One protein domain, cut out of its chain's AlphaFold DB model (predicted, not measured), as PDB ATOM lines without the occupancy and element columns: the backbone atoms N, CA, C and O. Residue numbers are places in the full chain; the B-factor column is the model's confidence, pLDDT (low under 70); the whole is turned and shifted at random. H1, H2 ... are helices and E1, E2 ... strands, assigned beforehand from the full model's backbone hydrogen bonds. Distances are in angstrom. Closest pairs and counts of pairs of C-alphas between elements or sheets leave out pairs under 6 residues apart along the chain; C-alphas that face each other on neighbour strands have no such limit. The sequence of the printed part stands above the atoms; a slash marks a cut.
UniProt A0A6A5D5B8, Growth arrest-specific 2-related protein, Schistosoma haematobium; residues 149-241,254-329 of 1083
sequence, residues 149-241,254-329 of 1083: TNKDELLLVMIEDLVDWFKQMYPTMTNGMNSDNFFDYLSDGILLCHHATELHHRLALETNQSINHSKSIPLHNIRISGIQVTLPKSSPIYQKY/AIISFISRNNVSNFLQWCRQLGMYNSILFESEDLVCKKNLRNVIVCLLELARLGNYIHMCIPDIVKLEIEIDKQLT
ATOM      1  N   THR A 149     -11.699  33.637  23.381       42.81
ATOM      2  CA  THR A 149     -12.626  33.238  22.300       42.81
ATOM      3  C   THR A 149     -13.731  32.322  22.816       42.81
ATOM      4  O   THR A 149     -14.901  32.631  22.633       42.81
ATOM      5  N   ASN A 150     -13.377  31.288  23.586       50.28
ATOM      6  CA  ASN A 150     -14.344  30.340  24.136       50.28
ATOM      7  C   ASN A 150     -15.338  30.994  25.116       50.28
ATOM      8  O   ASN A 150     -16.413  30.450  25.336       50.28
ATOM      9  N   LYS A 151     -15.009  32.139  25.736       49.28
ATOM     10  CA  LYS A 151     -15.934  32.842  26.644       49.28
ATOM     11  C   LYS A 151     -16.977  33.636  25.871       49.28
ATOM     12  O   LYS A 151     -18.142  33.614  26.256       49.28
ATOM     13  N   ASP A 152     -16.553  34.314  24.809       59.22
ATOM     14  CA  ASP A 152     -17.443  35.096  23.952       59.22
ATOM     15  C   ASP A 152     -18.324  34.161  23.099       59.22
ATOM     16  O   ASP A 152     -19.514  34.413  22.934       59.22
ATOM     17  N   GLU A 153     -17.775  33.024  22.661       72.50
ATOM     18  CA  GLU A 153     -18.475  31.937  21.960       72.50
ATOM     19  C   GLU A 153     -19.527  31.246  22.847       72.50
ATOM     20  O   GLU A 153     -20.689  31.148  22.454       72.50
ATOM     21  N   LEU A 154     -19.179  30.855  24.083       73.75
ATOM     22  CA  LEU A 154     -20.162  30.333  25.047       73.75
ATOM     23  C   LEU A 154     -21.258  31.361  25.362       73.75
ATOM     24  O   LEU A 154     -22.426  30.995  25.480       73.75
ATOM     25  N   LEU A 155     -20.908  32.647  25.483       82.12
ATOM     26  CA  LEU A 155     -21.889  33.705  25.726       82.12
ATOM     27  C   LEU A 155     -22.841  33.879  24.533       82.12
ATOM     28  O   LEU A 155     -24.031  34.094  24.750       82.12
ATOM     29  N   LEU A 156     -22.341  33.757  23.299       85.38
ATOM     30  CA  LEU A 156     -23.149  33.820  22.081       85.38
ATOM     31  C   LEU A 156     -24.158  32.666  22.016       85.38
ATOM     32  O   LEU A 156     -25.342  32.926  21.825       85.38
ATOM     33  N   VAL A 157     -23.733  31.426  22.290       85.12
ATOM     34  CA  VAL A 157     -24.634  30.257  22.352       85.12
ATOM     35  C   VAL A 157     -25.734  30.451  23.407       85.12
ATOM     36  O   VAL A 157     -26.903  30.176  23.143       85.12
ATOM     37  N   MET A 158     -25.397  30.999  24.582       89.88
ATOM     38  CA  MET A 158     -26.387  31.331  25.621       89.88
ATOM     39  C   MET A 158     -27.360  32.447  25.196       89.88
ATOM     40  O   MET A 158     -28.491  32.483  25.678       89.88
ATOM     41  N   ILE A 159     -26.938  33.372  24.326       90.44
ATOM     42  CA  ILE A 159     -27.811  34.413  23.764       90.44
ATOM     43  C   ILE A 159     -28.732  33.817  22.696       90.44
ATOM     44  O   ILE A 159     -29.908  34.160  22.676       90.44
ATOM     45  N   GLU A 160     -28.240  32.923  21.837       91.12
ATOM     46  CA  GLU A 160     -29.041  32.290  20.779       91.12
ATOM     47  C   GLU A 160     -30.162  31.407  21.351       91.12
ATOM     48  O   GLU A 160     -31.314  31.550  20.942       91.12
ATOM     49  N   ASP A 161     -29.868  30.601  22.375       92.44
ATOM     50  CA  ASP A 161     -30.876  29.819  23.107       92.44
ATOM     51  C   ASP A 161     -31.914  30.721  23.812       92.44
ATOM     52  O   ASP A 161     -33.123  30.499  23.720       92.44
ATOM     53  N   LEU A 162     -31.478  31.821  24.443       94.25
ATOM     54  CA  LEU A 162     -32.404  32.806  25.017       94.25
ATOM     55  C   LEU A 162     -33.257  33.511  23.948       94.25
ATOM     56  O   LEU A 162     -34.438  33.757  24.190       94.25
ATOM     57  N   VAL A 163     -32.701  33.834  22.777       93.50
ATOM     58  CA  VAL A 163     -33.436  34.430  21.650       93.50
ATOM     59  C   VAL A 163     -34.538  33.485  21.173       93.50
ATOM     60  O   VAL A 163     -35.685  33.915  21.033       93.50
ATOM     61  N   ASP A 164     -34.228  32.208  20.952       92.44
ATOM     62  CA  ASP A 164     -35.209  31.243  20.451       92.44
ATOM     63  C   ASP A 164     -36.240  30.848  21.525       92.44
ATOM     64  O   ASP A 164     -37.425  30.713  21.208       92.44
ATOM     65  N   TRP A 165     -35.863  30.829  22.809       94.12
ATOM     66  CA  TRP A 165     -36.810  30.749  23.929       94.12
ATOM     67  C   TRP A 165     -37.789  31.935  23.965       94.12
ATOM     68  O   TRP A 165     -39.005  31.741  24.074       94.12
ATOM     69  N   PHE A 166     -37.293  33.170  23.828       93.44
ATOM     70  CA  PHE A 166     -38.148  34.360  23.788       93.44
ATOM     71  C   PHE A 166     -39.066  34.369  22.553       93.44
ATOM     72  O   PHE A 166     -40.234  34.740  22.691       93.44
ATOM     73  N   LYS A 167     -38.602  33.888  21.387       92.31
ATOM     74  CA  LYS A 167     -39.449  33.677  20.194       92.31
ATOM     75  C   LYS A 167     -40.520  32.612  20.401       92.31
ATOM     76  O   LYS A 167     -41.642  32.808  19.944       92.31
ATOM     77  N   GLN A 168     -40.198  31.502  21.065       90.81
ATOM     78  CA  GLN A 168     -41.164  30.436  21.346       90.81
ATOM     79  C   GLN A 168     -42.284  30.927  22.275       90.81
ATOM     80  O   GLN A 168     -43.441  30.554  22.094       90.81
ATOM     81  N   MET A 169     -41.944  31.772  23.251       88.12
ATOM     82  CA  MET A 169     -42.890  32.296  24.239       88.12
ATOM     83  C   MET A 169     -43.703  33.507  23.751       88.12
ATOM     84  O   MET A 169     -44.888  33.597  24.063       88.12
ATOM     85  N   TYR A 170     -43.096  34.444  23.007       91.75
ATOM     86  CA  TYR A 170     -43.706  35.742  22.667       91.75
ATOM     87  C   TYR A 170     -43.538  36.134  21.180       91.75
ATOM     88  O   TYR A 170     -43.114  37.259  20.891       91.75
ATOM     89  N   PRO A 171     -43.898  35.266  20.211       86.44
ATOM     90  CA  PRO A 171     -43.566  35.446  18.789       86.44
ATOM     91  C   PRO A 171     -44.105  36.747  18.168       86.44
ATOM     92  O   PRO A 171     -43.529  37.267  17.216       86.44
ATOM     93  N   THR A 172     -45.186  37.307  18.717       84.81
ATOM     94  CA  THR A 172     -45.772  38.589  18.291       84.81
ATOM     95  C   THR A 172     -44.986  39.818  18.760       84.81
ATOM     96  O   THR A 172     -45.112  40.877  18.150       84.81
ATOM     97  N   MET A 173     -44.178  39.703  19.819       83.00
ATOM     98  CA  MET A 173     -43.358  40.793  20.372       83.00
ATOM     99  C   MET A 173     -41.878  40.704  19.974       83.00
ATOM    100  O   MET A 173     -41.171  41.704  20.044       83.00
ATOM    101  N   THR A 174     -41.408  39.531  19.546       84.75
ATOM    102  CA  THR A 174     -40.001  39.262  19.188       84.75
ATOM    103  C   THR A 174     -39.791  39.098  17.678       84.75
ATOM    104  O   THR A 174     -38.829  38.461  17.243       84.75
ATOM    105  N   ASN A 175     -40.709  39.610  16.856       80.94
ATOM    106  CA  ASN A 175     -40.629  39.496  15.403       80.94
ATOM    107  C   ASN A 175     -39.413  40.281  14.870       80.94
ATOM    108  O   ASN A 175     -39.380  41.503  14.965       80.94
ATOM    109  N   GLY A 176     -38.411  39.577  14.334       82.31
ATOM    110  CA  GLY A 176     -37.119  40.158  13.942       82.31
ATOM    111  C   GLY A 176     -36.036  40.158  15.035       82.31
ATOM    112  O   GLY A 176     -34.974  40.751  14.830       82.31
ATOM    113  N   MET A 177     -36.257  39.498  16.178       90.62
ATOM    114  CA  MET A 177     -35.232  39.320  17.216       90.62
ATOM    115  C   MET A 177     -34.140  38.329  16.762       90.62
ATOM    116  O   MET A 177     -34.443  37.235  16.276       90.62
ATOM    117  N   ASN A 178     -32.869  38.691  16.943       90.62
ATOM    118  CA  ASN A 178     -31.693  37.852  16.693       90.62
ATOM    119  C   ASN A 178     -30.639  38.033  17.809       90.62
ATOM    120  O   ASN A 178     -30.837  38.833  18.723       90.62
ATOM    121  N   SER A 179     -29.526  37.297  17.754       87.25
ATOM    122  CA  SER A 179     -28.457  37.369  18.763       87.25
ATOM    123  C   SER A 179     -27.785  38.749  18.841       87.25
ATOM    124  O   SER A 179     -27.533  39.234  19.945       87.25
ATOM    125  N   ASP A 180     -27.587  39.432  17.709       82.81
ATOM    126  CA  ASP A 180     -26.997  40.782  17.665       82.81
ATOM    127  C   ASP A 180     -27.878  41.850  18.341       82.81
ATOM    128  O   ASP A 180     -27.372  42.745  19.025       82.81
ATOM    129  N   ASN A 181     -29.200  41.776  18.141       88.25
ATOM    130  CA  ASN A 181     -30.168  42.788  18.578       88.25
ATOM    131  C   ASN A 181     -30.923  42.425  19.873       88.25
ATOM    132  O   ASN A 181     -31.652  43.266  20.404       88.25
ATOM    133  N   PHE A 182     -30.712  41.221  20.420       91.38
ATOM    134  CA  PHE A 182     -31.371  40.688  21.623       91.38
ATOM    135  C   PHE A 182     -31.465  41.707  22.768       91.38
ATOM    136  O   PHE A 182     -32.536  41.942  23.329       91.38
ATOM    137  N   PHE A 183     -30.354  42.375  23.086       90.69
ATOM    138  CA  PHE A 183     -30.304  43.347  24.179       90.69
ATOM    139  C   PHE A 183     -30.977  44.685  23.871       90.69
ATOM    140  O   PHE A 183     -31.330  45.391  24.812       90.69
ATOM    141  N   ASP A 184     -31.183  45.044  22.601       86.50
ATOM    142  CA  ASP A 184     -31.954  46.236  22.233       86.50
ATOM    143  C   ASP A 184     -33.458  45.983  22.405       86.50
ATOM    144  O   ASP A 184     -34.131  46.818  23.011       86.50
ATOM    145  N   TYR A 185     -33.955  44.796  22.033       87.38
ATOM    146  CA  TYR A 185     -35.332  44.345  22.319       87.38
ATOM    147  C   TYR A 185     -35.653  44.223  23.821       87.38
ATOM    148  O   TYR A 185     -36.817  44.255  24.211       87.38
ATOM    149  N   LEU A 186     -34.637  44.085  24.679       91.25
ATOM    150  CA  LEU A 186     -34.793  44.114  26.138       91.25
ATOM    151  C   LEU A 186     -34.561  45.514  26.742       91.25
ATOM    152  O   LEU A 186     -34.915  45.747  27.901       91.25
ATOM    153  N   SER A 187     -33.961  46.448  25.993       86.56
ATOM    154  CA  SER A 187     -33.442  47.718  26.526       86.56
ATOM    155  C   SER A 187     -34.519  48.689  27.017       86.56
ATOM    156  O   SER A 187     -34.229  49.536  27.861       86.56
ATOM    157  N   ASP A 188     -35.758  48.557  26.541       86.31
ATOM    158  CA  ASP A 188     -36.909  49.360  26.965       86.31
ATOM    159  C   ASP A 188     -37.577  48.853  28.263       86.31
ATOM    160  O   ASP A 188     -38.424  49.541  28.845       86.31
ATOM    161  N   GLY A 189     -37.191  47.658  28.725       88.19
ATOM    162  CA  GLY A 189     -37.777  46.944  29.858       88.19
ATOM    163  C   GLY A 189     -39.188  46.387  29.630       88.19
ATOM    164  O   GLY A 189     -39.726  45.761  30.543       88.19
ATOM    165  N   ILE A 190     -39.796  46.580  28.456       89.94
ATOM    166  CA  ILE A 190     -41.179  46.186  28.154       89.94
ATOM    167  C   ILE A 190     -41.286  44.664  28.050       89.94
ATOM    168  O   ILE A 190     -42.119  44.068  28.735       89.94
ATOM    169  N   LEU A 191     -40.419  44.023  27.259       91.38
ATOM    170  CA  LEU A 191     -40.419  42.563  27.095       91.38
ATOM    171  C   LEU A 191     -40.089  41.834  28.415       91.38
ATOM    172  O   LEU A 191     -40.706  40.817  28.730       91.38
ATOM    173  N   LEU A 192     -39.200  42.404  29.240       93.75
ATOM    174  CA  LEU A 192     -38.892  41.895  30.585       93.75
ATOM    175  C   LEU A 192     -40.098  41.963  31.532       93.75
ATOM    176  O   LEU A 192     -40.417  40.980  32.202       93.75
ATOM    177  N   CYS A 193     -40.788  43.107  31.590       93.06
ATOM    178  CA  CYS A 193     -41.960  43.255  32.452       93.06
ATOM    179  C   CYS A 193     -43.153  42.428  31.955       93.06
ATOM    180  O   CYS A 193     -43.919  41.925  32.775       93.06
ATOM    181  N   HIS A 194     -43.291  42.235  30.639       91.81
ATOM    182  CA  HIS A 194     -44.282  41.325  30.072       91.81
ATOM    183  C   HIS A 194     -44.004  39.872  30.485       91.81
ATOM    184  O   HIS A 194     -44.880  39.242  31.073       91.81
ATOM    185  N   HIS A 195     -42.769  39.384  30.304       92.44
ATOM    186  CA  HIS A 195     -42.368  38.042  30.735       92.44
ATOM    187  C   HIS A 195     -42.609  37.820  32.238       92.44
ATOM    188  O   HIS A 195     -43.203  36.823  32.639       92.44
ATOM    189  N   ALA A 196     -42.204  38.773  33.083       92.38
ATOM    190  CA  ALA A 196     -42.444  38.701  34.523       92.38
ATOM    191  C   ALA A 196     -43.937  38.785  34.900       92.38
ATOM    192  O   ALA A 196     -44.338  38.226  35.916       92.38
ATOM    193  N   THR A 197     -44.775  39.445  34.093       91.38
ATOM    194  CA  THR A 197     -46.235  39.467  34.290       91.38
ATOM    195  C   THR A 197     -46.861  38.105  33.985       91.38
ATOM    196  O   THR A 197     -47.678  37.632  34.771       91.38
ATOM    197  N   GLU A 198     -46.440  37.452  32.902       89.06
ATOM    198  CA  GLU A 198     -46.889  36.105  32.527       89.06
ATOM    199  C   GLU A 198     -46.463  35.057  33.571       89.06
ATOM    200  O   GLU A 198     -47.287  34.289  34.071       89.06
ATOM    201  N   LEU A 199     -45.192  35.091  33.989       89.06
ATOM    202  CA  LEU A 199     -44.646  34.230  35.045       89.06
ATOM    203  C   LEU A 199     -45.392  34.457  36.379       89.06
ATOM    204  O   LEU A 199     -45.799  33.504  37.044       89.06
ATOM    205  N   HIS A 200     -45.656  35.718  36.746       89.19
ATOM    206  CA  HIS A 200     -46.452  36.065  37.928       89.19
ATOM    207  C   HIS A 200     -47.882  35.506  37.870       89.19
ATOM    208  O   HIS A 200     -48.371  34.996  38.879       89.19
ATOM    209  N   HIS A 201     -48.546  35.578  36.711       86.62
ATOM    210  CA  HIS A 201     -49.901  35.057  36.540       86.62
ATOM    211  C   HIS A 201     -49.946  33.530  36.689       86.62
ATOM    212  O   HIS A 201     -50.784  33.015  37.429       86.62
ATOM    213  N   ARG A 202     -49.000  32.807  36.077       84.44
ATOM    214  CA  ARG A 202     -48.897  31.343  36.195       84.44
ATOM    215  C   ARG A 202     -48.603  30.885  37.626       84.44
ATOM    216  O   ARG A 202     -49.297  30.003  38.124       84.44
ATOM    217  N   LEU A 203     -47.675  31.540  38.333       82.88
ATOM    218  CA  LEU A 203     -47.444  31.273  39.762       82.88
ATOM    219  C   LEU A 203     -48.699  31.521  40.615       82.88
ATOM    220  O   LEU A 203     -48.948  30.776  41.561       82.88
ATOM    221  N   ALA A 204     -49.497  32.549  40.303       80.56
ATOM    222  CA  ALA A 204     -50.747  32.805  41.015       80.56
ATOM    223  C   ALA A 204     -51.764  31.669  40.805       80.56
ATOM    224  O   ALA A 204     -52.368  31.212  41.778       80.56
ATOM    225  N   LEU A 205     -51.908  31.169  39.572       77.00
ATOM    226  CA  LEU A 205     -52.799  30.048  39.249       77.00
ATOM    227  C   LEU A 205     -52.438  28.783  40.047       77.00
ATOM    228  O   LEU A 205     -53.315  28.199  40.684       77.00
ATOM    229  N   GLU A 206     -51.159  28.401  40.106       67.75
ATOM    230  CA  GLU A 206     -50.744  27.201  40.852       67.75
ATOM    231  C   GLU A 206     -50.993  27.293  42.364       67.75
ATOM    232  O   GLU A 206     -51.287  26.278  43.004       67.75
ATOM    233  N   THR A 207     -50.950  28.496  42.952       65.75
ATOM    234  CA  THR A 207     -51.235  28.660  44.391       65.75
ATOM    235  C   THR A 207     -52.687  28.374  44.783       65.75
ATOM    236  O   THR A 207     -52.951  28.249  45.978       65.75
ATOM    237  N   ASN A 208     -53.614  28.236  43.823       55.88
ATOM    238  CA  ASN A 208     -55.032  27.924  44.060       55.88
ATOM    239  C   ASN A 208     -55.716  28.852  45.092       55.88
ATOM    240  O   ASN A 208     -56.608  28.438  45.834       55.88
ATOM    241  N   GLN A 209     -55.298  30.122  45.158       52.38
ATOM    242  CA  GLN A 209     -55.820  31.110  46.105       52.38
ATOM    243  C   GLN A 209     -56.305  32.365  45.378       52.38
ATOM    244  O   GLN A 209     -55.592  32.957  44.569       52.38
ATOM    245  N   SER A 210     -57.527  32.798  45.698       45.59
ATOM    246  CA  SER A 210     -58.066  34.072  45.226       45.59
ATOM    247  C   SER A 210     -57.210  35.237  45.736       45.59
ATOM    248  O   SER A 210     -56.816  35.271  46.905       45.59
ATOM    249  N   ILE A 211     -56.911  36.198  44.854       51.19
ATOM    250  CA  ILE A 211     -55.967  37.298  45.118       51.19
ATOM    251  C   ILE A 211     -56.586  38.318  46.088       51.19
ATOM    252  O   ILE A 211     -57.045  39.396  45.718       51.19
ATOM    253  N   ASN A 212     -56.586  37.979  47.375       46.44
ATOM    254  CA  ASN A 212     -57.002  38.865  48.454       46.44
ATOM    255  C   ASN A 212     -55.861  39.845  48.776       46.44
ATOM    256  O   ASN A 212     -54.904  39.490  49.463       46.44
ATOM    257  N   HIS A 213     -55.980  41.087  48.290       47.28
ATOM    258  CA  HIS A 213     -54.942  42.132  48.142       47.28
ATOM    259  C   HIS A 213     -54.050  42.518  49.364       47.28
ATOM    260  O   HIS A 213     -53.241  43.448  49.281       47.28
ATOM    261  N   SER A 214     -54.154  41.857  50.521       43.81
ATOM    262  CA  SER A 214     -53.549  42.308  51.784       43.81
ATOM    263  C   SER A 214     -52.163  41.731  52.126       43.81
ATOM    264  O   SER A 214     -51.398  42.423  52.804       43.81
ATOM    265  N   LYS A 215     -51.774  40.535  51.655       50.44
ATOM    266  CA  LYS A 215     -50.515  39.849  52.045       50.44
ATOM    267  C   LYS A 215     -49.817  39.179  50.848       50.44
ATOM    268  O   LYS A 215     -50.453  38.919  49.838       50.44
ATOM    269  N   SER A 216     -48.505  38.966  50.949       55.00
ATOM    270  CA  SER A 216     -47.688  38.220  49.975       55.00
ATOM    271  C   SER A 216     -47.722  36.719  50.281       55.00
ATOM    272  O   SER A 216     -47.723  36.349  51.456       55.00
ATOM    273  N   ILE A 217     -47.748  35.864  49.254       61.03
ATOM    274  CA  ILE A 217     -48.064  34.430  49.401       61.03
ATOM    275  C   ILE A 217     -46.780  33.584  49.318       61.03
ATOM    276  O   ILE A 217     -46.113  33.614  48.283       61.03
ATOM    277  N   PRO A 218     -46.404  32.819  50.359       59.88
ATOM    278  CA  PRO A 218     -45.226  31.957  50.319       59.88
ATOM    279  C   PRO A 218     -45.516  30.648  49.557       59.88
ATOM    280  O   PRO A 218     -46.400  29.875  49.924       59.88
ATOM    281  N   LEU A 219     -44.746  30.367  48.503       63.38
ATOM    282  CA  LEU A 219     -44.864  29.156  47.683       63.38
ATOM    283  C   LEU A 219     -44.202  27.982  48.414       63.38
ATOM    284  O   LEU A 219     -42.985  27.825  48.395       63.38
ATOM    285  N   HIS A 220     -44.994  27.156  49.100       51.50
ATOM    286  CA  HIS A 220     -44.477  26.115  50.004       51.50
ATOM    287  C   HIS A 220     -43.636  25.005  49.351       51.50
ATOM    288  O   HIS A 220     -42.832  24.387  50.048       51.50
ATOM    289  N   ASN A 221     -43.759  24.800  48.036       55.56
ATOM    290  CA  ASN A 221     -43.080  23.715  47.317       55.56
ATOM    291  C   ASN A 221     -41.928  24.177  46.405       55.56
ATOM    292  O   ASN A 221     -41.221  23.328  45.870       55.56
ATOM    293  N   ILE A 222     -41.711  25.489  46.226       60.88
ATOM    294  CA  ILE A 222     -40.685  26.021  45.312       60.88
ATOM    295  C   ILE A 222     -39.577  26.707  46.116       60.88
ATOM    296  O   ILE A 222     -39.847  27.562  46.967       60.88
ATOM    297  N   ARG A 223     -38.316  26.363  45.826       58.47
ATOM    298  CA  ARG A 223     -37.134  27.027  46.393       58.47
ATOM    299  C   ARG A 223     -36.187  27.499  45.291       58.47
ATOM    300  O   ARG A 223     -35.722  26.687  44.500       58.47
ATOM    301  N   ILE A 224     -35.848  28.788  45.291       59.09
ATOM    302  CA  ILE A 224     -34.801  29.369  44.434       59.09
ATOM    303  C   ILE A 224     -33.549  29.528  45.287       59.09
ATOM    304  O   ILE A 224     -33.603  30.168  46.339       59.09
ATOM    305  N   SER A 225     -32.424  28.946  44.861       52.91
ATOM    306  CA  SER A 225     -31.144  29.034  45.585       52.91
ATOM    307  C   SER A 225     -31.262  28.723  47.101       52.91
ATOM    308  O   SER A 225     -30.577  29.314  47.930       52.91
ATOM    309  N   GLY A 226     -32.169  27.809  47.476       54.12
ATOM    310  CA  GLY A 226     -32.452  27.406  48.862       54.12
ATOM    311  C   GLY A 226     -33.518  28.225  49.614       54.12
ATOM    312  O   GLY A 226     -34.057  27.722  50.600       54.12
ATOM    313  N   ILE A 227     -33.883  29.426  49.149       56.41
ATOM    314  CA  ILE A 227     -34.919  30.280  49.761       56.41
ATOM    315  C   ILE A 227     -36.314  29.908  49.242       56.41
ATOM    316  O   ILE A 227     -36.501  29.673  48.051       56.41
ATOM    317  N   GLN A 228     -37.308  29.901  50.137       66.62
ATOM    318  CA  GLN A 228     -38.724  29.747  49.787       66.62
ATOM    319  C   GLN A 228     -39.218  30.947  48.962       66.62
ATOM    320  O   GLN A 228     -39.179  32.089  49.424       66.62
ATOM    321  N   VAL A 229     -39.701  30.685  47.746       73.44
ATOM    322  CA  VAL A 229     -40.190  31.734  46.836       73.44
ATOM    323  C   VAL A 229     -41.436  32.388  47.435       73.44
ATOM    324  O   VAL A 229     -42.305  31.706  47.977       73.44
ATOM    325  N   THR A 230     -41.545  33.714  47.357       77.94
ATOM    326  CA  THR A 230     -42.715  34.450  47.864       77.94
ATOM    327  C   THR A 230     -43.341  35.239  46.731       77.94
ATOM    328  O   THR A 230     -42.714  36.132  46.177       77.94
ATOM    329  N   LEU A 231     -44.586  34.934  46.370       80.25
ATOM    330  CA  LEU A 231     -45.273  35.623  45.287       80.25
ATOM    331  C   LEU A 231     -45.517  37.102  45.668       80.25
ATOM    332  O   LEU A 231     -46.124  37.369  46.717       80.25
ATOM    333  N   PRO A 232     -45.067  38.072  44.843       81.56
ATOM    334  CA  PRO A 232     -45.348  39.490  45.054       81.56
ATOM    335  C   PRO A 232     -46.852  39.794  45.032       81.56
ATOM    336  O   PRO A 232     -47.652  39.011  44.530       81.56
ATOM    337  N   LYS A 233     -47.259  40.961  45.543       74.12
ATOM    338  CA  LYS A 233     -48.680  41.371  45.559       74.12
ATOM    339  C   LYS A 233     -49.252  41.756  44.187       74.12
ATOM    340  O   LYS A 233     -50.463  41.927  44.067       74.12
ATOM    341  N   SER A 234     -48.391  41.972  43.199       76.94
ATOM    342  CA  SER A 234     -48.743  42.420  41.852       76.94
ATOM    343  C   SER A 234     -47.620  42.087  40.873       76.94
ATOM    344  O   SER A 234     -46.453  42.015  41.267       76.94
ATOM    345  N   SER A 235     -47.953  41.983  39.589       85.88
ATOM    346  CA  SER A 235     -46.992  41.998  38.483       85.88
ATOM    347  C   SER A 235     -46.214  43.327  38.423       85.88
ATOM    348  O   SER A 235     -46.651  44.333  39.000       85.88
ATOM    349  N   PRO A 236     -45.052  43.373  37.741       88.00
ATOM    350  CA  PRO A 236     -44.328  44.622  37.543       88.00
ATOM    351  C   PRO A 236     -45.086  45.527  36.565       88.00
ATOM    352  O   PRO A 236     -45.241  45.208  35.390       88.00
ATOM    353  N   ILE A 237     -45.531  46.690  37.043       83.94
ATOM    354  CA  ILE A 237     -46.166  47.713  36.203       83.94
ATOM    355  C   ILE A 237     -45.109  48.313  35.267       83.94
ATOM    356  O   ILE A 237     -44.053  48.755  35.724       83.94
ATOM    357  N   TYR A 238     -45.407  48.382  33.971       84.38
ATOM    358  CA  TYR A 238     -44.539  48.977  32.956       84.38
ATOM    359  C   TYR A 238     -45.316  49.934  32.058       84.38
ATOM    360  O   TYR A 238     -46.498  49.733  31.783       84.38
ATOM    361  N   GLN A 239     -44.642  50.983  31.595       81.88
ATOM    362  CA  GLN A 239     -45.216  51.959  30.680       81.88
ATOM    363  C   GLN A 239     -44.792  51.619  29.249       81.88
ATOM    364  O   GLN A 239     -43.600  51.627  28.930       81.88
ATOM    365  N   LYS A 240     -45.774  51.321  28.390       74.81
ATOM    366  CA  LYS A 240     -45.582  51.274  26.935       74.81
ATOM    367  C   LYS A 240     -45.482  52.700  26.385       74.81
ATOM    368  O   LYS A 240     -46.116  53.613  26.912       74.81
ATOM    369  N   TYR A 241     -44.693  52.882  25.331       66.19
ATOM    370  CA  TYR A 241     -44.574  54.156  24.624       66.19
ATOM    371  C   TYR A 241     -45.485  54.133  23.392       66.19
ATOM    372  O   TYR A 241     -45.180  53.458  22.409       66.19
ATOM    373  N   ALA A 254     -33.501  61.655  26.777       59.22
ATOM    374  CA  ALA A 254     -33.465  61.504  28.231       59.22
ATOM    375  C   ALA A 254     -34.791  61.001  28.844       59.22
ATOM    376  O   ALA A 254     -34.741  60.264  29.822       59.22
ATOM    377  N   ILE A 255     -35.952  61.364  28.281       59.28
ATOM    378  CA  ILE A 255     -37.282  60.936  28.753       59.28
ATOM    379  C   ILE A 255     -37.497  59.459  28.420       59.28
ATOM    380  O   ILE A 255     -37.802  58.677  29.315       59.28
ATOM    381  N   ILE A 256     -37.245  59.057  27.169       65.00
ATOM    382  CA  ILE A 256     -37.327  57.648  26.749       65.00
ATOM    383  C   ILE A 256     -36.379  56.802  27.612       65.00
ATOM    384  O   ILE A 256     -36.811  55.868  28.279       65.00
ATOM    385  N   SER A 257     -35.111  57.211  27.729       74.50
ATOM    386  CA  SER A 257     -34.114  56.518  28.556       74.50
ATOM    387  C   SER A 257     -34.443  56.522  30.067       74.50
ATOM    388  O   SER A 257     -33.953  55.664  30.806       74.50
ATOM    389  N   PHE A 258     -35.266  57.455  30.556       80.69
ATOM    390  CA  PHE A 258     -35.791  57.437  31.925       80.69
ATOM    391  C   PHE A 258     -36.917  56.404  32.081       80.69
ATOM    392  O   PHE A 258     -36.857  55.594  33.004       80.69
ATOM    393  N   ILE A 259     -37.879  56.367  31.150       83.12
ATOM    394  CA  ILE A 259     -38.967  55.373  31.125       83.12
ATOM    395  C   ILE A 259     -38.392  53.951  31.040       83.12
ATOM    396  O   ILE A 259     -38.760  53.102  31.849       83.12
ATOM    397  N   SER A 260     -37.413  53.710  30.161       86.00
ATOM    398  CA  SER A 260     -36.739  52.408  30.041       86.00
ATOM    399  C   SER A 260     -36.074  51.965  31.350       86.00
ATOM    400  O   SER A 260     -36.277  50.839  31.804       86.00
ATOM    401  N   ARG A 261     -35.335  52.862  32.029       87.50
ATOM    402  CA  ARG A 261     -34.757  52.560  33.356       87.50
ATOM    403  C   ARG A 261     -35.830  52.286  34.406       87.50
ATOM    404  O   ARG A 261     -35.598  51.451  35.274       87.50
ATOM    405  N   ASN A 262     -36.971  52.970  34.341       89.00
ATOM    406  CA  ASN A 262     -38.083  52.777  35.269       89.00
ATOM    407  C   ASN A 262     -38.751  51.405  35.066       89.00
ATOM    408  O   ASN A 262     -38.902  50.664  36.032       89.00
ATOM    409  N   ASN A 263     -39.037  51.016  33.817       91.81
ATOM    410  CA  ASN A 263     -39.539  49.682  33.466       91.81
ATOM    411  C   ASN A 263     -38.579  48.582  33.964       91.81
ATOM    412  O   ASN A 263     -38.974  47.718  34.746       91.81
ATOM    413  N   VAL A 264     -37.288  48.661  33.613       93.19
ATOM    414  CA  VAL A 264     -36.270  47.698  34.080       93.19
ATOM    415  C   VAL A 264     -36.156  47.686  35.614       93.19
ATOM    416  O   VAL A 264     -36.015  46.623  36.216       93.19
ATOM    417  N   SER A 265     -36.270  48.840  36.281       92.50
ATOM    418  CA  SER A 265     -36.270  48.918  37.749       92.50
ATOM    419  C   SER A 265     -37.492  48.238  38.379       92.50
ATOM    420  O   SER A 265     -37.352  47.623  39.437       92.50
ATOM    421  N   ASN A 266     -38.665  48.309  37.746       92.94
ATOM    422  CA  ASN A 266     -39.888  47.659  38.226       92.94
ATOM    423  C   ASN A 266     -39.806  46.132  38.084       92.94
ATOM    424  O   ASN A 266     -40.123  45.423  39.039       92.94
ATOM    425  N   PHE A 267     -39.286  45.631  36.957       95.06
ATOM    426  CA  PHE A 267     -38.927  44.217  36.783       95.06
ATOM    427  C   PHE A 267     -37.966  43.739  37.886       95.06
ATOM    428  O   PHE A 267     -38.283  42.809  38.626       95.06
ATOM    429  N   LEU A 268     -36.835  44.429  38.078       94.19
ATOM    430  CA  LEU A 268     -35.845  44.069  39.102       94.19
ATOM    431  C   LEU A 268     -36.424  44.114  40.526       94.19
ATOM    432  O   LEU A 268     -36.025  43.325  41.382       94.19
ATOM    433  N   GLN A 269     -37.359  45.026  40.800       92.75
ATOM    434  CA  GLN A 269     -38.019  45.122  42.100       92.75
ATOM    435  C   GLN A 269     -39.003  43.971  42.345       92.75
ATOM    436  O   GLN A 269     -39.047  43.451  43.461       92.75
ATOM    437  N   TRP A 270     -39.728  43.531  41.316       93.75
ATOM    438  CA  TRP A 270     -40.556  42.324  41.371       93.75
ATOM    439  C   TRP A 270     -39.694  41.070  41.601       93.75
ATOM    440  O   TRP A 270     -39.989  40.300  42.512       93.75
ATOM    441  N   CYS A 271     -38.555  40.926  40.908       91.69
ATOM    442  CA  CYS A 271     -37.618  39.812  41.124       91.69
ATOM    443  C   CYS A 271     -37.067  39.749  42.566       91.69
ATOM    444  O   CYS A 271     -36.925  38.665  43.134       91.69
ATOM    445  N   ARG A 272     -36.798  40.902  43.204       91.38
ATOM    446  CA  ARG A 272     -36.419  40.948  44.634       91.38
ATOM    447  C   ARG A 272     -37.549  40.497  45.551       91.38
ATOM    448  O   ARG A 272     -37.291  39.790  46.519       91.38
ATOM    449  N   GLN A 273     -38.784  40.911  45.267       87.81
ATOM    450  CA  GLN A 273     -39.960  40.512  46.050       87.81
ATOM    451  C   GLN A 273     -40.271  39.016  45.899       87.81
ATOM    452  O   GLN A 273     -40.730  38.407  46.859       87.81
ATOM    453  N   LEU A 274     -39.959  38.438  44.736       85.31
ATOM    454  CA  LEU A 274     -40.069  37.009  44.436       85.31
ATOM    455  C   LEU A 274     -39.122  36.141  45.291       85.31
ATOM    456  O   LEU A 274     -39.419  34.979  45.565       85.31
ATOM    457  N   GLY A 275     -37.998  36.717  45.735       82.88
ATOM    458  CA  GLY A 275     -36.974  36.057  46.553       82.88
ATOM    459  C   GLY A 275     -35.613  35.879  45.869       82.88
ATOM    460  O   GLY A 275     -34.735  35.238  46.441       82.88
ATOM    461  N   MET A 276     -35.398  36.433  44.667       85.31
ATOM    462  CA  MET A 276     -34.107  36.313  43.974       85.31
ATOM    463  C   MET A 276     -32.994  37.089  44.694       85.31
ATOM    464  O   MET A 276     -33.144  38.268  45.032       85.31
ATOM    465  N   TYR A 277     -31.837  36.449  44.875       81.38
ATOM    466  CA  TYR A 277     -30.666  37.065  45.496       81.38
ATOM    467  C   TYR A 277     -30.108  38.238  44.671       81.38
ATOM    468  O   TYR A 277     -29.913  38.141  43.459       81.38
ATOM    469  N   ASN A 278     -29.712  39.322  45.351       82.62
ATOM    470  CA  ASN A 278     -29.072  40.494  44.728       82.62
ATOM    471  C   ASN A 278     -27.705  40.205  44.058       82.62
ATOM    472  O   ASN A 278     -27.144  41.103  43.443       82.62
ATOM    473  N   SER A 279     -27.154  38.994  44.186       82.12
ATOM    474  CA  SER A 279     -25.966  38.520  43.455       82.12
ATOM    475  C   SER A 279     -26.273  37.998  42.044       82.12
ATOM    476  O   SER A 279     -25.359  37.900  41.230       82.12
ATOM    477  N   ILE A 280     -27.536  37.659  41.765       83.31
ATOM    478  CA  ILE A 280     -28.030  37.150  40.473       83.31
ATOM    479  C   ILE A 280     -28.627  38.295  39.635       83.31
ATOM    480  O   ILE A 280     -28.568  38.276  38.408       83.31
ATOM    481  N   LEU A 281     -29.190  39.310  40.299       89.00
ATOM    482  CA  LEU A 281     -29.824  40.466  39.665       89.00
ATOM    483  C   LEU A 281     -28.800  41.464  39.093       89.00
ATOM    484  O   LEU A 281     -27.756  41.721  39.689       89.00
ATOM    485  N   PHE A 282     -29.150  42.088  37.966       93.81
ATOM    486  CA  PHE A 282     -28.396  43.183  37.342       93.81
ATOM    487  C   PHE A 282     -28.878  44.570  37.816       93.81
ATOM    488  O   PHE A 282     -29.940  44.698  38.429       93.81
ATOM    489  N   GLU A 283     -28.112  45.630  37.541       90.50
ATOM    490  CA  GLU A 283     -28.547  47.021  37.744       90.50
ATOM    491  C   GLU A 283     -29.257  47.566  36.492       90.50
ATOM    492  O   GLU A 283     -28.941  47.187  35.368       90.50
ATOM    493  N   SER A 284     -30.189  48.519  36.628       88.25
ATOM    494  CA  SER A 284     -30.916  49.062  35.462       88.25
ATOM    495  C   SER A 284     -30.016  49.797  34.452       88.25
ATOM    496  O   SER A 284     -30.395  49.949  33.292       88.25
ATOM    497  N   GLU A 285     -28.805  50.203  34.846       83.69
ATOM    498  CA  GLU A 285     -27.784  50.717  33.923       83.69
ATOM    499  C   GLU A 285     -27.024  49.615  33.161       83.69
ATOM    500  O   GLU A 285     -26.477  49.907  32.097       83.69
ATOM    501  N   ASP A 286     -26.998  48.367  33.644       87.38
ATOM    502  CA  ASP A 286     -26.288  47.263  32.980       87.38
ATOM    503  C   ASP A 286     -26.911  46.924  31.628       87.38
ATOM    504  O   ASP A 286     -26.185  46.657  30.671       87.38
ATOM    505  N   LEU A 287     -28.242  47.003  31.545       87.81
ATOM    506  CA  LEU A 287     -29.018  46.775  30.331       87.81
ATOM    507  C   LEU A 287     -29.209  48.071  29.523       87.81
ATOM    508  O   LEU A 287     -28.753  48.152  28.385       87.81
ATOM    509  N   VAL A 288     -29.788  49.125  30.118       84.75
ATOM    510  CA  VAL A 288     -30.130  50.381  29.403       84.75
ATOM    511  C   VAL A 288     -28.889  51.155  28.925       84.75
ATOM    512  O   VAL A 288     -28.982  52.025  28.060       84.75
ATOM    513  N   CYS A 289     -27.702  50.862  29.466       81.38
ATOM    514  CA  CYS A 289     -26.428  51.403  28.979       81.38
ATOM    515  C   CYS A 289     -25.431  50.312  28.544       81.38
ATOM    516  O   CYS A 289     -24.245  50.614  28.423       81.38
ATOM    517  N   LYS A 290     -25.904  49.074  28.320       83.12
ATOM    518  CA  LYS A 290     -25.130  47.897  27.874       83.12
ATOM    519  C   LYS A 290     -23.773  47.711  28.585       83.12
ATOM    520  O   LYS A 290     -22.768  47.418  27.942       83.12
ATOM    521  N   LYS A 291     -23.718  47.898  29.911       78.25
ATOM    522  CA  LYS A 291     -22.466  47.817  30.691       78.25
ATOM    523  C   LYS A 291     -22.066  46.398  31.088       78.25
ATOM    524  O   LYS A 291     -20.879  46.091  31.083       78.25
ATOM    525  N   ASN A 292     -23.025  45.560  31.486       82.06
ATOM    526  CA  ASN A 292     -22.751  44.216  32.003       82.06
ATOM    527  C   ASN A 292     -23.871  43.236  31.631       82.06
ATOM    528  O   ASN A 292     -24.682  42.801  32.452       82.06
ATOM    529  N   LEU A 293     -23.901  42.890  30.349       86.25
ATOM    530  CA  LEU A 293     -24.937  42.055  29.740       86.25
ATOM    531  C   LEU A 293     -24.937  40.606  30.270       86.25
ATOM    532  O   LEU A 293     -25.981  39.956  30.284       86.25
ATOM    533  N   ARG A 294     -23.806  40.119  30.804       88.25
ATOM    534  CA  ARG A 294     -23.707  38.782  31.416       88.25
ATOM    535  C   ARG A 294     -24.625  38.627  32.633       88.25
ATOM    536  O   ARG A 294     -25.226  37.570  32.800       88.25
ATOM    537  N   ASN A 295     -24.776  39.667  33.457       88.94
ATOM    538  CA  ASN A 295     -25.692  39.619  34.602       88.94
ATOM    539  C   ASN A 295     -27.165  39.543  34.153       88.94
ATOM    540  O   ASN A 295     -27.981  38.929  34.835       88.94
ATOM    541  N   VAL A 296     -27.506  40.111  32.988       91.75
ATOM    542  CA  VAL A 296     -28.854  40.011  32.400       91.75
ATOM    543  C   VAL A 296     -29.152  38.566  31.990       91.75
ATOM    544  O   VAL A 296     -30.185  38.030  32.383       91.75
ATOM    545  N   ILE A 297     -28.221  37.907  31.288       92.06
ATOM    546  CA  ILE A 297     -28.323  36.485  30.901       92.06
ATOM    547  C   ILE A 297     -28.508  35.588  32.135       92.06
ATOM    548  O   ILE A 297     -29.436  34.785  32.182       92.06
ATOM    549  N   VAL A 298     -27.665  35.748  33.162       90.25
ATOM    550  CA  VAL A 298     -27.732  34.930  34.388       90.25
ATOM    551  C   VAL A 298     -29.059  35.134  35.136       90.25
ATOM    552  O   VAL A 298     -29.650  34.164  35.608       90.25
ATOM    553  N   CYS A 299     -29.574  36.366  35.188       92.94
ATOM    554  CA  CYS A 299     -30.885  36.661  35.768       92.94
ATOM    555  C   CYS A 299     -32.048  36.035  34.976       92.94
ATOM    556  O   CYS A 299     -33.031  35.607  35.581       92.94
ATOM    557  N   LEU A 300     -31.954  35.980  33.642       93.88
ATOM    558  CA  LEU A 300     -32.972  35.364  32.784       93.88
ATOM    559  C   LEU A 300     -32.987  33.836  32.911       93.88
ATOM    560  O   LEU A 300     -34.063  33.253  33.001       93.88
ATOM    561  N   LEU A 301     -31.819  33.194  32.990       92.12
ATOM    562  CA  LEU A 301     -31.728  31.740  33.164       92.12
ATOM    563  C   LEU A 301     -32.241  31.278  34.538       92.12
ATOM    564  O   LEU A 301     -32.908  30.251  34.619       92.12
ATOM    565  N   GLU A 302     -32.031  32.051  35.609       88.38
ATOM    566  CA  GLU A 302     -32.621  31.728  36.920       88.38
ATOM    567  C   GLU A 302     -34.159  31.879  36.918       88.38
ATOM    568  O   GLU A 302     -34.865  31.074  37.529       88.38
ATOM    569  N   LEU A 303     -34.707  32.849  36.171       89.62
ATOM    570  CA  LEU A 303     -36.155  32.948  35.937       89.62
ATOM    571  C   LEU A 303     -36.686  31.809  35.052       89.62
ATOM    572  O   LEU A 303     -37.795  31.333  35.286       89.62
ATOM    573  N   ALA A 304     -35.902  31.314  34.092       89.56
ATOM    574  CA  ALA A 304     -36.259  30.128  33.317       89.56
ATOM    575  C   ALA A 304     -36.287  28.855  34.183       89.56
ATOM    576  O   ALA A 304     -37.236  28.078  34.090       89.56
ATOM    577  N   ARG A 305     -35.317  28.671  35.094       86.69
ATOM    578  CA  ARG A 305     -35.350  27.582  36.091       86.69
ATOM    579  C   ARG A 305     -36.597  27.647  36.971       86.69
ATOM    580  O   ARG A 305     -37.165  26.605  37.280       86.69
ATOM    581  N   LEU A 306     -37.066  28.847  37.326       83.75
ATOM    582  CA  LEU A 306     -38.360  29.021  37.995       83.75
ATOM    583  C   LEU A 306     -39.541  28.648  37.078       83.75
ATOM    584  O   LEU A 306     -40.443  27.940  37.515       83.75
ATOM    585  N   GLY A 307     -39.504  29.065  35.809       83.00
ATOM    586  CA  GLY A 307     -40.491  28.716  34.779       83.00
ATOM    587  C   GLY A 307     -40.685  27.206  34.578       83.00
ATOM    588  O   GLY A 307     -41.804  26.764  34.321       83.00
ATOM    589  N   ASN A 308     -39.634  26.402  34.771       82.81
ATOM    590  CA  ASN A 308     -39.711  24.940  34.695       82.81
ATOM    591  C   ASN A 308     -40.670  24.327  35.733       82.81
ATOM    592  O   ASN A 308     -41.375  23.372  35.416       82.81
ATOM    593  N   TYR A 309     -40.716  24.868  36.959       76.25
ATOM    594  CA  TYR A 309     -41.616  24.365  38.010       76.25
ATOM    595  C   TYR A 309     -43.095  24.564  37.664       76.25
ATOM    596  O   TYR A 309     -43.918  23.787  38.126       76.25
ATOM    597  N   ILE A 310     -43.396  25.576  36.843       79.62
ATOM    598  CA  ILE A 310     -44.747  26.000  36.448       79.62
ATOM    599  C   ILE A 310     -45.075  25.660  34.984       79.62
ATOM    600  O   ILE A 310     -45.856  26.351  34.323       79.62
ATOM    601  N   HIS A 311     -44.405  24.635  34.446       79.88
ATOM    602  CA  HIS A 311     -44.587  24.105  33.090       79.88
ATOM    603  C   HIS A 311     -44.562  25.160  31.959       79.88
ATOM    604  O   HIS A 311     -45.199  24.993  30.917       79.88
ATOM    605  N   MET A 312     -43.805  26.251  32.126       82.75
ATOM    606  CA  MET A 312     -43.450  27.123  31.002       82.75
ATOM    607  C   MET A 312     -42.421  26.423  30.110       82.75
ATOM    608  O   MET A 312     -41.604  25.633  30.587       82.75
ATOM    609  N   CYS A 313     -42.405  26.758  28.817       82.62
ATOM    610  CA  CYS A 313     -41.254  26.431  27.980       82.62
ATOM    611  C   CYS A 313     -39.999  27.081  28.585       82.62
ATOM    612  O   CYS A 313     -40.067  28.196  29.108       82.62
ATOM    613  N   ILE A 314     -38.860  26.399  28.491       88.44
ATOM    614  CA  ILE A 314     -37.558  26.845  29.010       88.44
ATOM    615  C   ILE A 314     -36.478  26.751  27.919       88.44
ATOM    616  O   ILE A 314     -36.664  25.965  26.986       88.44
ATOM    617  N   PRO A 315     -35.364  27.501  28.014       91.19
ATOM    618  CA  PRO A 315     -34.227  27.383  27.098       91.19
ATOM    619  C   PRO A 315     -33.621  25.973  27.126       91.19
ATOM    620  O   PRO A 315     -33.679  25.289  28.154       91.19
ATOM    621  N   ASP A 316     -33.046  25.524  26.014       86.31
ATOM    622  CA  ASP A 316     -32.452  24.191  25.877       86.31
ATOM    623  C   ASP A 316     -31.257  23.983  26.822       86.31
ATOM    624  O   ASP A 316     -31.107  22.884  27.358       86.31
ATOM    625  N   ILE A 317     -30.477  25.023  27.147       89.00
ATOM    626  CA  ILE A 317     -29.403  24.923  28.150       89.00
ATOM    627  C   ILE A 317     -29.951  24.528  29.530       89.00
ATOM    628  O   ILE A 317     -29.349  23.711  30.225       89.00
ATOM    629  N   VAL A 318     -31.134  25.031  29.902       84.44
ATOM    630  CA  VAL A 318     -31.788  24.712  31.183       84.44
ATOM    631  C   VAL A 318     -32.409  23.313  31.144       84.44
ATOM    632  O   VAL A 318     -32.379  22.603  32.148       84.44
ATOM    633  N   LYS A 319     -32.914  22.869  29.981       85.06
ATOM    634  CA  LYS A 319     -33.346  21.473  29.795       85.06
ATOM    635  C   LYS A 319     -32.172  20.511  30.003       85.06
ATOM    636  O   LYS A 319     -32.332  19.518  30.704       85.06
ATOM    637  N   LEU A 320     -31.003  20.825  29.439       83.75
ATOM    638  CA  LEU A 320     -29.789  20.011  29.552       83.75
ATOM    639  C   LEU A 320     -29.229  19.977  30.983       83.75
ATOM    640  O   LEU A 320     -28.883  18.895  31.446       83.75
ATOM    641  N   GLU A 321     -29.207  21.104  31.707       84.88
ATOM    642  CA  GLU A 321     -28.875  21.132  33.146       84.88
ATOM    643  C   GLU A 321     -29.742  20.136  33.939       84.88
ATOM    644  O   GLU A 321     -29.230  19.277  34.656       84.88
ATOM    645  N   ILE A 322     -31.064  20.202  33.745       77.56
ATOM    646  CA  ILE A 322     -32.042  19.339  34.421       77.56
ATOM    647  C   ILE A 322     -31.898  17.867  33.997       77.56
ATOM    648  O   ILE A 322     -32.138  16.964  34.798       77.56
ATOM    649  N   GLU A 323     -31.525  17.599  32.747       80.38
ATOM    650  CA  GLU A 323     -31.311  16.243  32.239       80.38
ATOM    651  C   GLU A 323     -30.051  15.599  32.840       80.38
ATOM    652  O   GLU A 323     -30.092  14.443  33.264       80.38
ATOM    653  N   ILE A 324     -28.965  16.368  32.969       79.38
ATOM    654  CA  ILE A 324     -27.716  15.939  33.615       79.38
ATOM    655  C   ILE A 324     -27.939  15.671  35.112       79.38
ATOM    656  O   ILE A 324     -27.553  14.608  35.601       79.38
ATOM    657  N   ASP A 325     -28.625  16.562  35.837       73.94
ATOM    658  CA  ASP A 325     -28.926  16.367  37.266       73.94
ATOM    659  C   ASP A 325     -29.758  15.090  37.518       73.94
ATOM    660  O   ASP A 325     -29.517  14.364  38.492       73.94
ATOM    661  N   LYS A 326     -30.701  14.750  36.622       78.06
ATOM    662  CA  LYS A 326     -31.425  13.462  36.672       78.06
ATOM    663  C   LYS A 326     -30.494  12.274  36.433       78.06
ATOM    664  O   LYS A 326     -30.620  11.273  37.134       78.06
ATOM    665  N   GLN A 327     -29.597  12.353  35.447       77.25
ATOM    666  CA  GLN A 327     -28.670  11.264  35.116       77.25
ATOM    667  C   GLN A 327     -27.720  10.981  36.285       77.25
ATOM    668  O   GLN A 327     -27.694   9.850  36.766       77.25
ATOM    669  N   LEU A 328     -27.083  12.013  36.845       74.19
ATOM    670  CA  LEU A 328     -26.243  11.906  38.046       74.19
ATOM    671  C   LEU A 328     -27.017  11.325  39.243       74.19
ATOM    672  O   LEU A 328     -26.524  10.443  39.948       74.19
ATOM    673  N   THR A 329     -28.267  11.758  39.449       70.75
ATOM    674  CA  THR A 329     -29.144  11.205  40.498       70.75
ATOM    675  C   THR A 329     -29.455   9.722  40.262       70.75
ATOM    676  O   THR A 329     -29.492   8.933  41.208       70.75
TER     677      THR A 329
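What this domain is: This is residues 149 to 241 and 254 to 329 of the 1083 residues of the protein "Growth arrest-specific 2-related protein" of Schistosoma haematobium (UniProt A0A6A5D5B8). Three helices, H3, H4 and H6, run broadly the same way in a compact body, with the small hairpin E1 E2 at their last residues and the short helices H2 and H5 near the first residues of H3 and H6. H1 and H7 stand at steep tilts to H6, H1 coming near it at residues 294 to 297, close to where H6 begins, and H7 coming near it at residue 318, close to where H7 begins; residues 149 to 154 of H1 and 323 to 329 of H7 stick out. The 169 printed residues, mostly helix in class, hold H1 H2 H3 E1 E2 H4 H5 H6 H7 in order, the two strands antiparallel. The radius of gyration of the C-alphas is 16.1 A, and the spans are 48 by 44 by 31 A.

How they stand to each other: H1, residues 149 to 169, only just touches H6, residues 293 to 309, with 3 pairs of C-alphas within 8 A, the closest Ile 159 and Ile 297 at 7.4 A. H2, residues 182 to 187, touches H5, residues 284 to 288; their closest C-alphas, Ser 187 and Val 288, are 5.1 A apart. H3, residues 190 to 206, touches H4, residues 254 to 274, with residues 190 to 196 alone, at a shallow tilt of 23 degrees, the same way; C-alphas 193 and 267 are closest, 5.4 A. E1, residues 217 to 224, bends by 98 degrees at 221 and forms a hairpin with E2, residues 227 to 231; N 219 and O 229 are within hydrogen-bond range at 2.8 A. H7, residues 316 to 329, only just touches H6, with 3 pairs, C-alphas 318 and 305 closest at 6.7 A. Every O i to N i+4 pair is within hydrogen-bond range in H1, H2, H3, H4, H5 and H7, and 12 of 13 in H6.

Where its parts are: H1 begins at C-alpha 149 (-12.626, 33.238, 22.300) and measures 30.3 A, H4 30.1 A, H6 25.7 A and H3 24.8 A. H7 ends at C-alpha 329 (-29.144, 11.205, 40.498).

The domain as a whole: Residues 242 to 253 are not printed; C-alphas 241 and 254 are 13.8 A apart. The link H1 to H2 is long. Confidence is under 70 at 149 to 152, 206 to 228, 241 and 254 to 256.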